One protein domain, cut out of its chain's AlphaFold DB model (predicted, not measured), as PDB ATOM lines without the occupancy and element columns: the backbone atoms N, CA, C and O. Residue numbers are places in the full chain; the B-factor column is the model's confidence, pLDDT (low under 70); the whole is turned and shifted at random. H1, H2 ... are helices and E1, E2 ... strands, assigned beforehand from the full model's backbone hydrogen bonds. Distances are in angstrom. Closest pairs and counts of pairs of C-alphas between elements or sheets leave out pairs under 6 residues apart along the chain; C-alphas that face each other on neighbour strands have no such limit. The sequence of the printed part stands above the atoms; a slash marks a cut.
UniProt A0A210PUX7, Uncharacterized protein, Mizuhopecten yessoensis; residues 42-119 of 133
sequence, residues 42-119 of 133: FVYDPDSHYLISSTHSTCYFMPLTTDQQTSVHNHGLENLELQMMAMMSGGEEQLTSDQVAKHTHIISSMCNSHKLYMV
ATOM      1  N   PHE A  42      21.719  28.656  -1.143       93.69
ATOM      2  CA  PHE A  42      23.154  28.632  -1.419       93.69
ATOM      3  C   PHE A  42      23.952  28.557  -0.121       93.69
ATOM      4  O   PHE A  42      23.662  29.260   0.846       93.69
ATOM      5  N   VAL A  43      24.971  27.700  -0.097       93.94
ATOM      6  CA  VAL A  43      25.869  27.519   1.045       93.94
ATOM      7  C   VAL A  43      27.291  27.346   0.539       93.94
ATOM      8  O   VAL A  43      27.549  26.534  -0.345       93.94
ATOM      9  N   TYR A  44      28.226  28.088   1.120       93.81
ATOM     10  CA  TYR A  44      29.653  27.865   0.916       93.81
ATOM     11  C   TYR A  44      30.179  26.852   1.937       93.81
ATOM     12  O   TYR A  44      29.992  27.040   3.140       93.81
ATOM     13  N   ASP A  45      30.844  25.801   1.461       92.38
ATOM     14  CA  ASP A  45      31.555  24.837   2.300       92.38
ATOM     15  C   ASP A  45      33.046  25.212   2.382       92.38
ATOM     16  O   ASP A  45      33.775  25.024   1.399       92.38
ATOM     17  N   PRO A  46      33.524  25.744   3.522       90.12
ATOM     18  CA  PRO A  46      34.905  26.186   3.665       90.12
ATOM     19  C   PRO A  46      35.917  25.037   3.670       90.12
ATOM     20  O   PRO A  46      37.081  25.294   3.380       90.12
ATOM     21  N   ASP A  47      35.502  23.802   3.971       89.38
ATOM     22  CA  ASP A  47      36.415  22.654   4.040       89.38
ATOM     23  C   ASP A  47      36.733  22.098   2.647       89.38
ATOM     24  O   ASP A  47      37.871  21.733   2.344       89.38
ATOM     25  N   SER A  48      35.719  22.021   1.780       89.62
ATOM     26  CA  SER A  48      35.883  21.526   0.410       89.62
ATOM     27  C   SER A  48      36.102  22.640  -0.618       89.62
ATOM     28  O   SER A  48      36.544  22.345  -1.730       89.62
ATOM     29  N   HIS A  49      35.841  23.897  -0.246       93.06
ATOM     30  CA  HIS A  49      35.851  25.081  -1.107       93.06
ATOM     31  C   HIS A  49      34.857  25.010  -2.274       93.06
ATOM     32  O   HIS A  49      35.170  25.394  -3.404       93.06
ATOM     33  N   TYR A  50      33.645  24.532  -1.996       94.38
ATOM     34  CA  TYR A  50      32.544  24.506  -2.957       94.38
ATOM     35  C   TYR A  50      31.465  25.512  -2.576       94.38
ATOM     36  O   TYR A  50      31.185  25.723  -1.396       94.38
ATOM     37  N   LEU A  51      30.817  26.090  -3.584       95.06
ATOM     38  CA  LEU A  51      29.477  26.641  -3.432       95.06
ATOM     39  C   LEU A  51      28.475  25.536  -3.762       95.06
ATOM     40  O   LEU A  51      28.542  24.921  -4.829       95.06
ATOM     41  N   ILE A  52      27.560  25.276  -2.839       95.25
ATOM     42  CA  ILE A  52      26.513  24.279  -2.983       95.25
ATOM     43  C   ILE A  52      25.189  25.012  -3.090       95.25
ATOM     44  O   ILE A  52      24.895  25.900  -2.292       95.25
ATOM     45  N   SER A  53      24.388  24.622  -4.071       94.81
ATOM     46  CA  SER A  53      23.045  25.144  -4.271       94.81
ATOM     47  C   SER A  53      22.038  24.015  -4.197       94.81
ATOM     48  O   SER A  53      22.266  22.968  -4.797       94.81
ATOM     49  N   SER A  54      20.933  24.210  -3.485       93.69
ATOM     50  CA  SER A  54      19.832  23.249  -3.421       93.69
ATOM     51  C   SER A  54      18.541  23.871  -3.934       93.69
ATOM     52  O   SER A  54      18.115  24.927  -3.461       93.69
ATOM     53  N   THR A  55      17.898  23.175  -4.863       91.81
ATOM     54  CA  THR A  55      16.502  23.389  -5.258       91.81
ATOM     55  C   THR A  55      15.619  22.344  -4.573       91.81
ATOM     56  O   THR A  55      16.104  21.534  -3.791       91.81
ATOM     57  N   HIS A  56      14.326  22.299  -4.898       89.25
ATOM     58  CA  HIS A  56      13.399  21.300  -4.352       89.25
ATOM     59  C   HIS A  56      13.823  19.830  -4.584       89.25
ATOM     60  O   HIS A  56      13.442  18.956  -3.811       89.25
ATOM     61  N   SER A  57      14.563  19.520  -5.655       91.12
ATOM     62  CA  SER A  57      14.885  18.124  -6.017       91.12
ATOM     63  C   SER A  57      16.331  17.883  -6.437       91.12
ATOM     64  O   SER A  57      16.732  16.729  -6.637       91.12
ATOM     65  N   THR A  58      17.128  18.944  -6.548       93.31
ATOM     66  CA  THR A  58      18.488  18.868  -7.069       93.31
ATOM     67  C   THR A  58      19.439  19.700  -6.227       93.31
ATOM     68  O   THR A  58      19.134  20.838  -5.883       93.31
ATOM     69  N   CYS A  59      20.609  19.139  -5.947       95.19
ATOM     70  CA  CYS A  59      21.758  19.858  -5.443       95.19
ATOM     71  C   CYS A  59      22.839  19.972  -6.507       95.19
ATOM     72  O   CYS A  59      23.165  19.007  -7.202       95.19
ATOM     73  N   TYR A  60      23.431  21.150  -6.559       95.25
ATOM     74  CA  TYR A  60      24.489  21.516  -7.470       95.25
ATOM     75  C   TYR A  60      25.743  21.854  -6.669       95.25
ATOM     76  O   TYR A  60      25.653  22.456  -5.603       95.25
ATOM     77  N   PHE A  61      26.902  21.477  -7.189       95.56
ATOM     78  CA  PHE A  61      28.206  21.697  -6.578       95.56
ATOM     79  C   PHE A  61      29.068  22.482  -7.559       95.56
ATOM     80  O   PHE A  61      29.275  22.037  -8.685       95.56
ATOM     81  N   MET A  62      29.565  23.639  -7.135       94.44
ATOM     82  CA  MET A  62      30.450  24.492  -7.921       94.44
ATOM     83  C   MET A  62      31.798  24.631  -7.206       94.44
ATOM     84  O   MET A  62      31.832  25.213  -6.119       94.44
ATOM     85  N   PRO A  63      32.908  24.116  -7.764       93.12
ATOM     86  CA  PRO A  63      34.225  24.311  -7.168       93.12
ATOM     87  C   PRO A  63      34.630  25.786  -7.253       93.12
ATOM     88  O   PRO A  63      34.462  26.413  -8.301       93.12
ATOM     89  N   LEU A  64      35.192  26.335  -6.174       92.12
ATOM     90  CA  LEU A  64      35.686  27.711  -6.152       92.12
ATOM     91  C   LEU A  64      37.197  27.775  -6.385       92.12
ATOM     92  O   LEU A  64      37.979  27.071  -5.740       92.12
ATOM     93  N   THR A  65      37.627  28.683  -7.259       91.81
ATOM     94  CA  THR A  65      39.044  29.037  -7.413       91.81
ATOM     95  C   THR A  65      39.564  29.780  -6.180       91.81
ATOM     96  O   THR A  65      38.790  30.321  -5.391       91.81
ATOM     97  N   THR A  66      40.886  29.866  -6.019       90.25
ATOM     98  CA  THR A  66      41.518  30.609  -4.912       90.25
ATOM     99  C   THR A  66      41.057  32.071  -4.843       90.25
ATOM    100  O   THR A  66      40.792  32.597  -3.759       90.25
ATOM    101  N   ASP A  67      40.898  32.721  -5.998       89.88
ATOM    102  CA  ASP A  67      40.413  34.102  -6.073       89.88
ATOM    103  C   ASP A  67      38.951  34.201  -5.621       89.88
ATOM    104  O   ASP A  67      38.588  35.102  -4.864       89.88
ATOM    105  N   GLN A  68      38.110  33.239  -6.020       91.44
ATOM    106  CA  GLN A  68      36.710  33.181  -5.598       91.44
ATOM    107  C   GLN A  68      36.591  32.921  -4.093       91.44
ATOM    108  O   GLN A  68      35.831  33.621  -3.431       91.44
ATOM    109  N   GLN A  69      37.387  32.006  -3.530       92.06
ATOM    110  CA  GLN A  69      37.451  31.759  -2.081       92.06
ATOM    111  C   GLN A  69      37.835  33.027  -1.305       92.06
ATOM    112  O   GLN A  69      37.244  33.340  -0.270       92.06
ATOM    113  N   THR A  70      38.795  33.797  -1.823       88.88
ATOM    114  CA  THR A  70      39.183  35.090  -1.240       88.88
ATOM    115  C   THR A  70      38.039  36.099  -1.347       88.88
ATOM    116  O   THR A  70      37.753  36.830  -0.399       88.88
ATOM    117  N   SER A  71      37.331  36.109  -2.479       87.62
ATOM    118  CA  SER A  71      36.184  36.988  -2.689       87.62
ATOM    119  C   SER A  71      35.019  36.679  -1.751       87.62
ATOM    120  O   SER A  71      34.352  37.624  -1.342       87.62
ATOM    121  N   VAL A  72      34.800  35.417  -1.352       89.88
ATOM    122  CA  VAL A  72      33.774  35.067  -0.349       89.88
ATOM    123  C   VAL A  72      33.968  35.875   0.935       89.88
ATOM    124  O   VAL A  72      33.013  36.424   1.477       89.88
ATOM    125  N   HIS A  73      35.215  36.006   1.391       86.69
ATOM    126  CA  HIS A  73      35.542  36.704   2.634       86.69
ATOM    127  C   HIS A  73      35.392  38.228   2.524       86.69
ATOM    128  O   HIS A  73      35.078  38.882   3.515       86.69
ATOM    129  N   ASN A  74      35.613  38.791   1.334       85.94
ATOM    130  CA  ASN A  74      35.638  40.242   1.126       85.94
ATOM    131  C   ASN A  74      34.303  40.812   0.631       85.94
ATOM    132  O   ASN A  74      33.964  41.948   0.951       85.94
ATOM    133  N   HIS A  75      33.567  40.044  -0.171       88.69
ATOM    134  CA  HIS A  75      32.397  40.513  -0.919       88.69
ATOM    135  C   HIS A  75      31.164  39.614  -0.745       88.69
ATOM    136  O   HIS A  75      30.105  39.937  -1.275       88.69
ATOM    137  N   GLY A  76      31.272  38.500  -0.015       90.25
ATOM    138  CA  GLY A  76      30.178  37.544   0.154       90.25
ATOM    139  C   GLY A  76      29.968  36.638  -1.064       90.25
ATOM    140  O   GLY A  76      30.887  36.403  -1.853       90.25
ATOM    141  N   LEU A  77      28.756  36.086  -1.184       91.62
ATOM    142  CA  LEU A  77      28.433  35.015  -2.136       91.62
ATOM    143  C   LEU A  77      27.675  35.474  -3.387       91.62
ATOM    144  O   LEU A  77      27.695  34.747  -4.372       91.62
ATOM    145  N   GLU A  78      27.082  36.670  -3.397       90.94
ATOM    146  CA  GLU A  78      26.120  37.118  -4.425       90.94
ATOM    147  C   GLU A  78      26.595  36.873  -5.872       90.94
ATOM    148  O   GLU A  78      25.897  36.261  -6.681       90.94
ATOM    149  N   ASN A  79      27.829  37.270  -6.200       89.94
ATOM    150  CA  ASN A  79      28.380  37.062  -7.543       89.94
ATOM    151  C   ASN A  79      28.563  35.576  -7.893       89.94
ATOM    152  O   ASN A  79      28.389  35.185  -9.047       89.94
ATOM    153  N   LEU A  80      28.920  34.749  -6.908       92.00
ATOM    154  CA  LEU A  80      29.092  33.309  -7.090       92.00
ATOM    155  C   LEU A  80      27.738  32.605  -7.231       92.00
ATOM    156  O   LEU A  80      27.620  31.684  -8.033       92.00
ATOM    157  N   GLU A  81      26.713  33.062  -6.513       92.44
ATOM    158  CA  GLU A  81      25.337  32.567  -6.634       92.44
ATOM    159  C   GLU A  81      24.789  32.832  -8.040       92.44
ATOM    160  O   GLU A  81      24.308  31.913  -8.708       92.44
ATOM    161  N   LEU A  82      24.948  34.064  -8.544       91.12
ATOM    162  CA  LEU A  82      24.584  34.431  -9.916       91.12
ATOM    163  C   LEU A  82      25.338  33.591 -10.954       91.12
ATOM    164  O   LEU A  82      24.738  33.081 -11.905       91.12
ATOM    165  N   GLN A  83      26.647  33.417 -10.760       90.94
ATOM    166  CA  GLN A  83      27.476  32.592 -11.633       90.94
ATOM    167  C   GLN A  83      26.998  31.136 -11.653       90.94
ATOM    168  O   GLN A  83      26.906  30.528 -12.720       90.94
ATOM    169  N   MET A  84      26.666  30.579 -10.493       91.19
ATOM    170  CA  MET A  84      26.188  29.211 -10.366       91.19
ATOM    171  C   MET A  84      24.840  29.011 -11.063       91.19
ATOM    172  O   MET A  84      24.698  28.072 -11.848       91.19
ATOM    173  N   MET A  85      23.889  29.927 -10.857       89.88
ATOM    174  CA  MET A  85      22.585  29.891 -11.533       89.88
ATOM    175  C   MET A  85      22.721  29.911 -13.058       89.88
ATOM    176  O   MET A  85      21.994  29.197 -13.747       89.88
ATOM    177  N   ALA A  86      23.682  30.666 -13.598       89.44
ATOM    178  CA  ALA A  86      23.939  30.687 -15.037       89.44
ATOM    179  C   ALA A  86      24.413  29.319 -15.579       89.44
ATOM    180  O   ALA A  86      24.092  28.955 -16.714       89.44
ATOM    181  N   MET A  87      25.140  28.539 -14.771       88.00
ATOM    182  CA  MET A  87      25.698  27.240 -15.171       88.00
ATOM    183  C   MET A  87      24.725  26.063 -15.028       88.00
ATOM    184  O   MET A  87      24.913  25.045 -15.693       88.00
ATOM    185  N   MET A  88      23.656  26.209 -14.242       86.31
ATOM    186  CA  MET A  88      22.586  25.206 -14.071       86.31
ATOM    187  C   MET A  88      21.716  25.000 -15.333       86.31
ATOM    188  O   MET A  88      20.720  24.287 -15.302       86.31
ATOM    189  N   SER A  89      22.054  25.638 -16.458       77.06
ATOM    190  CA  SER A  89      21.250  25.668 -17.689       77.06
ATOM    191  C   SER A  89      21.582  24.568 -18.715       77.06
ATOM    192  O   SER A  89      21.062  24.604 -19.830       77.06
ATOM    193  N   GLY A  90      22.407  23.573 -18.357       70.56
ATOM    194  CA  GLY A  90      22.655  22.398 -19.213       70.56
ATOM    195  C   GLY A  90      24.105  21.918 -19.320       70.56
ATOM    196  O   GLY A  90      24.389  21.047 -20.140       70.56
ATOM    197  N   GLY A  91      25.023  22.461 -18.514       73.38
ATOM    198  CA  GLY A  91      26.426  22.022 -18.429       73.38
ATOM    199  C   GLY A  91      26.730  21.117 -17.231       73.38
ATOM    200  O   GLY A  91      27.872  21.065 -16.781       73.38
ATOM    201  N   GLU A  92      25.708  20.478 -16.669       87.50
ATOM    202  CA  GLU A  92      25.772  19.758 -15.399       87.50
ATOM    203  C   GLU A  92      26.160  18.281 -15.565       87.50
ATOM    204  O   GLU A  92      25.639  17.567 -16.422       87.50
ATOM    205  N   GLU A  93      27.081  17.810 -14.724       91.56
ATOM    206  CA  GLU A  93      27.548  16.419 -14.705       91.56
ATOM    207  C   GLU A  93      27.161  15.770 -13.378       91.56
ATOM    208  O   GLU A  93      27.298  16.380 -12.325       91.56
ATOM    209  N   GLN A  94      26.655  14.538 -13.386       93.94
ATOM    210  CA  GLN A  94      26.290  13.869 -12.137       93.94
ATOM    211  C   GLN A  94      27.538  13.606 -11.280       93.94
ATOM    212  O   GLN A  94      28.569  13.188 -11.804       93.94
ATOM    213  N   LEU A  95      27.445  13.818  -9.961       93.19
ATOM    214  CA  LEU A  95      28.566  13.527  -9.060       93.19
ATOM    215  C   LEU A  95      28.949  12.040  -9.130       93.19
ATOM    216  O   LEU A  95      28.085  11.160  -9.085       93.19
ATOM    217  N   THR A  96      30.251  11.757  -9.171       93.31
ATOM    218  CA  THR A  96      30.772  10.383  -9.084       93.31
ATOM    219  C   THR A  96      30.666   9.833  -7.657       93.31
ATOM    220  O   THR A  96      30.527  10.592  -6.698       93.31
ATOM    221  N   SER A  97      30.792   8.511  -7.479       93.25
ATOM    222  CA  SER A  97      30.792   7.883  -6.144       93.25
ATOM    223  C   SER A  97      31.837   8.486  -5.204       93.25
ATOM    224  O   SER A  97      31.559   8.716  -4.030       93.25
ATOM    225  N   ASP A  98      33.023   8.785  -5.732       92.88
ATOM    226  CA  ASP A  98      34.138   9.328  -4.956       92.88
ATOM    227  C   ASP A  98      33.862  10.773  -4.535       92.88
ATOM    228  O   ASP A  98      34.158  11.175  -3.409       92.88
ATOM    229  N   GLN A  99      33.229  11.553  -5.417       91.88
ATOM    230  CA  GLN A  99      32.776  12.903  -5.090       91.88
ATOM    231  C   GLN A  99      31.659  12.871  -4.048       91.88
ATOM    232  O   GLN A  99      31.691  13.673  -3.118       91.88
ATOM    233  N   VAL A 100      30.708  11.939  -4.146       93.81
ATOM    234  CA  VAL A 100      29.671  11.757  -3.120       93.81
ATOM    235  C   VAL A 100      30.305  11.424  -1.770       93.81
ATOM    236  O   VAL A 100      29.986  12.071  -0.777       93.81
ATOM    237  N   ALA A 101      31.259  10.488  -1.736       93.31
ATOM    238  CA  ALA A 101      31.965  10.129  -0.509       93.31
ATOM    239  C   ALA A 101      32.699  11.334   0.105       93.31
ATOM    240  O   ALA A 101      32.610  11.559   1.315       93.31
ATOM    241  N   LYS A 102      33.360  12.155  -0.724       91.06
ATOM    242  CA  LYS A 102      34.077  13.360  -0.278       91.06
ATOM    243  C   LYS A 102      33.151  14.422   0.331       91.06
ATOM    244  O   LYS A 102      33.564  15.108   1.257       91.06
ATOM    245  N   HIS A 103      31.919  14.540  -0.158       92.69
ATOM    246  CA  HIS A 103      30.956  15.562   0.274       92.69
ATOM    247  C   HIS A 103      29.865  14.999   1.199       92.69
ATOM    248  O   HIS A 103      28.787  15.579   1.320       92.69
ATOM    249  N   THR A 104      30.116  13.862   1.859       93.94
ATOM    250  CA  THR A 104      29.110  13.176   2.689       93.94
ATOM    251  C   THR A 104      28.504  14.097   3.754       93.94
ATOM    252  O   THR A 104      27.295  14.044   3.987       93.94
ATOM    253  N   HIS A 105      29.308  14.969   4.377       92.06
ATOM    254  CA  HIS A 105      28.839  15.876   5.431       92.06
ATOM    255  C   HIS A 105      27.775  16.847   4.909       92.06
ATOM    256  O   HIS A 105      26.659  16.865   5.431       92.06
ATOM    257  N   ILE A 106      28.070  17.581   3.833       92.56
ATOM    258  CA  ILE A 106      27.141  18.564   3.268       92.56
ATOM    259  C   ILE A 106      25.948  17.881   2.590       92.56
ATOM    260  O   ILE A 106      24.815  18.355   2.704       92.56
ATOM    261  N   ILE A 107      26.164  16.711   1.974       94.69
ATOM    262  CA  ILE A 107      25.081  15.929   1.372       94.69
ATOM    263  C   ILE A 107      24.073  15.508   2.439       94.69
ATOM    264  O   ILE A 107      22.876  15.701   2.247       94.69
ATOM    265  N   SER A 108      24.542  14.989   3.574       93.06
ATOM    266  CA  SER A 108      23.656  14.561   4.661       93.06
ATOM    267  C   SER A 108      22.867  15.714   5.289       93.06
ATOM    268  O   SER A 108      21.733  15.510   5.717       93.06
ATOM    269  N   SER A 109      23.439  16.923   5.308       89.94
ATOM    270  CA  SER A 109      22.823  18.087   5.947       89.94
ATOM    271  C   SER A 109      21.838  18.829   5.046       89.94
ATOM    272  O   SER A 109      20.855  19.361   5.555       89.94
ATOM    273  N   MET A 110      22.113  18.924   3.743       88.06
ATOM    274  CA  MET A 110      21.366  19.811   2.840       88.06
ATOM    275  C   MET A 110      20.812  19.102   1.605       88.06
ATOM    276  O   MET A 110      19.733  19.442   1.135       88.06
ATOM    277  N   CYS A 111      21.519  18.094   1.097       93.38
ATOM    278  CA  CYS A 111      21.200  17.454  -0.181       93.38
ATOM    279  C   CYS A 111      20.636  16.044  -0.029       93.38
ATOM    280  O   CYS A 111      20.641  15.259  -0.980       93.38
ATOM    281  N   ASN A 112      20.140  15.701   1.160       91.56
ATOM    282  CA  ASN A 112      19.598  14.378   1.409       91.56
ATOM    283  C   ASN A 112      18.414  14.120   0.464       91.56
ATOM    284  O   ASN A 112      17.525  14.960   0.343       91.56
ATOM    285  N   SER A 113      18.417  12.982  -0.228       91.81
ATOM    286  CA  SER A 113      17.428  12.623  -1.261       91.81
ATOM    287  C   SER A 113      17.388  13.518  -2.514       91.81
ATOM    288  O   SER A 113      16.485  13.353  -3.334       91.81
ATOM    289  N   HIS A 114      18.345  14.429  -2.706       94.19
ATOM    290  CA  HIS A 114      18.431  15.246  -3.920       94.19
ATOM    291  C   HIS A 114      19.251  14.536  -5.000       94.19
ATOM    292  O   HIS A 114      20.156  13.748  -4.712       94.19
ATOM    293  N   LYS A 115      18.982  14.851  -6.270       95.31
ATOM    294  CA  LYS A 115      19.923  14.530  -7.350       95.31
ATOM    295  C   LYS A 115      21.161  15.406  -7.199       95.31
ATOM    296  O   LYS A 115      21.026  16.583  -6.895       95.31
ATOM    297  N   LEU A 116      22.349  14.851  -7.413       95.62
ATOM    298  CA  LEU A 116      23.606  15.553  -7.163       95.62
ATOM    299  C   LEU A 116      24.328  15.812  -8.483       95.62
ATOM    300  O   LEU A 116      24.681  14.857  -9.180       95.62
ATOM    301  N   TYR A 117      24.576  17.081  -8.797       95.38
ATOM    302  CA  TYR A 117      25.303  17.484  -9.997       95.38
ATOM    303  C   TYR A 117      26.439  18.453  -9.697       95.38
ATOM    304  O   TYR A 117      26.392  19.242  -8.761       95.38
ATOM    305  N   MET A 118      27.467  18.389 -10.522       93.62
ATOM    306  CA  MET A 118      28.582  19.306 -10.585       93.62
ATOM    307  C   MET A 118      28.291  20.331 -11.677       93.62
ATOM    308  O   MET A 118      27.827  19.969 -12.762       93.62
ATOM    309  N   VAL A 119      28.588  21.595 -11.402       92.44
ATOM    310  CA  VAL A 119      28.505  22.702 -12.358       92.44
ATOM    311  C   VAL A 119      29.804  23.492 -12.328       92.44
ATOM    312  O   VAL A 119      30.440  23.624 -11.287       92.44
TER     313      VAL A 119
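AT A GLANCE: This is residues 42 to 119 of the 133 residues of an uncharacterized protein of Mizuhopecten yessoensis (UniProt A0A210PUX7). What is the main picture? A small, twisted sheet of four strands forms the core, with H2 crossing one face, H4 set beside the strands on the opposite face, and H1 and H3 at far ends of the whole. What is it made of? The 78 printed residues hold four named helices and four named strands, in the order E1 E2 E3 H1 H2 H3 H4 E4, of the mixed class; the sheet runs E1 E2 E3 E4 and is mixed. How compact is it? It is compact, with a radius of gyration of the C-alphas of 11.9 A and spans of 33 by 26 by 19 A.

IN THESE COORDINATES: Where are the strands? E1 is residues 42 to 45, beginning at C-alpha 42 (23.154, 28.632, -1.419); E2 is residues 50 to 54, 12.8 A long; E3 is residues 58 to 63, 16.7 A; E4 is residues 115 to 118, ending at C-alpha 118 (28.582, 19.306, -10.585). Where are the helices? H1 is residues 66 to 75, 14.0 A long; H2 is residues 78 to 87, 14.6 A; H3 is residues 97 to 102; H4 is residues 104 to 110.

HOW THE PARTS SIT: How do the strands pair? E1, E2 and E3 form a meander, each strand the antiparallel neighbour of the one before, and E1 and E2 are a hairpin, as are E2 and E3; N 43 and O 52 are 2.8 A apart, N 51 and O 62 2.9 A, both within hydrogen-bond range. E3 and E4 are parallel, with N 59 and O 115 within range at 2.8 A, and with H1 to H4 between them they form a strand-helix-strand unit, two parallel neighbour strands joined through helices. Which helices are on the sheet? H2 has a height of 9.6 A over the sheet and runs across the strands, at 66 degrees to E3 on the local plane; the closest C-alphas of H2 and E3 are those of Met 84 and Met 62, 6.8 A apart. H4 is on the opposite face at 7.8 A, only just over none of the strands, with 2 C-alphas falling on E2, while H1 only grazes the sheet with residues 68 to 72. How do the other helices stand? H3 is only just not on the sheet, with 4 pairs of C-alphas within 10 A. H1 and H2 are close but not clearly touching, at a steep tilt of 47 degrees, opposite ways; their closest C-alphas, of Gln 68 and Leu 80, are 7.8 A apart. What do the helix backbones show? Each O i to N i+4 pair is within hydrogen-bond range in H2, H3 and H4, and 5 of 6 are in H1.

THE WHOLE: How large is it? The two C-alphas farthest apart, those of Asn 74 and Ser 97, are 33.5 A from each other. Are there cuts or long links? The printed part has no cut and no long link; H2 to H3, with 9 residues between them, is a short link and the other links are tight. Is confidence low anywhere? The mean pLDDT of the printed part is 91.2, and no printed residue is under 70.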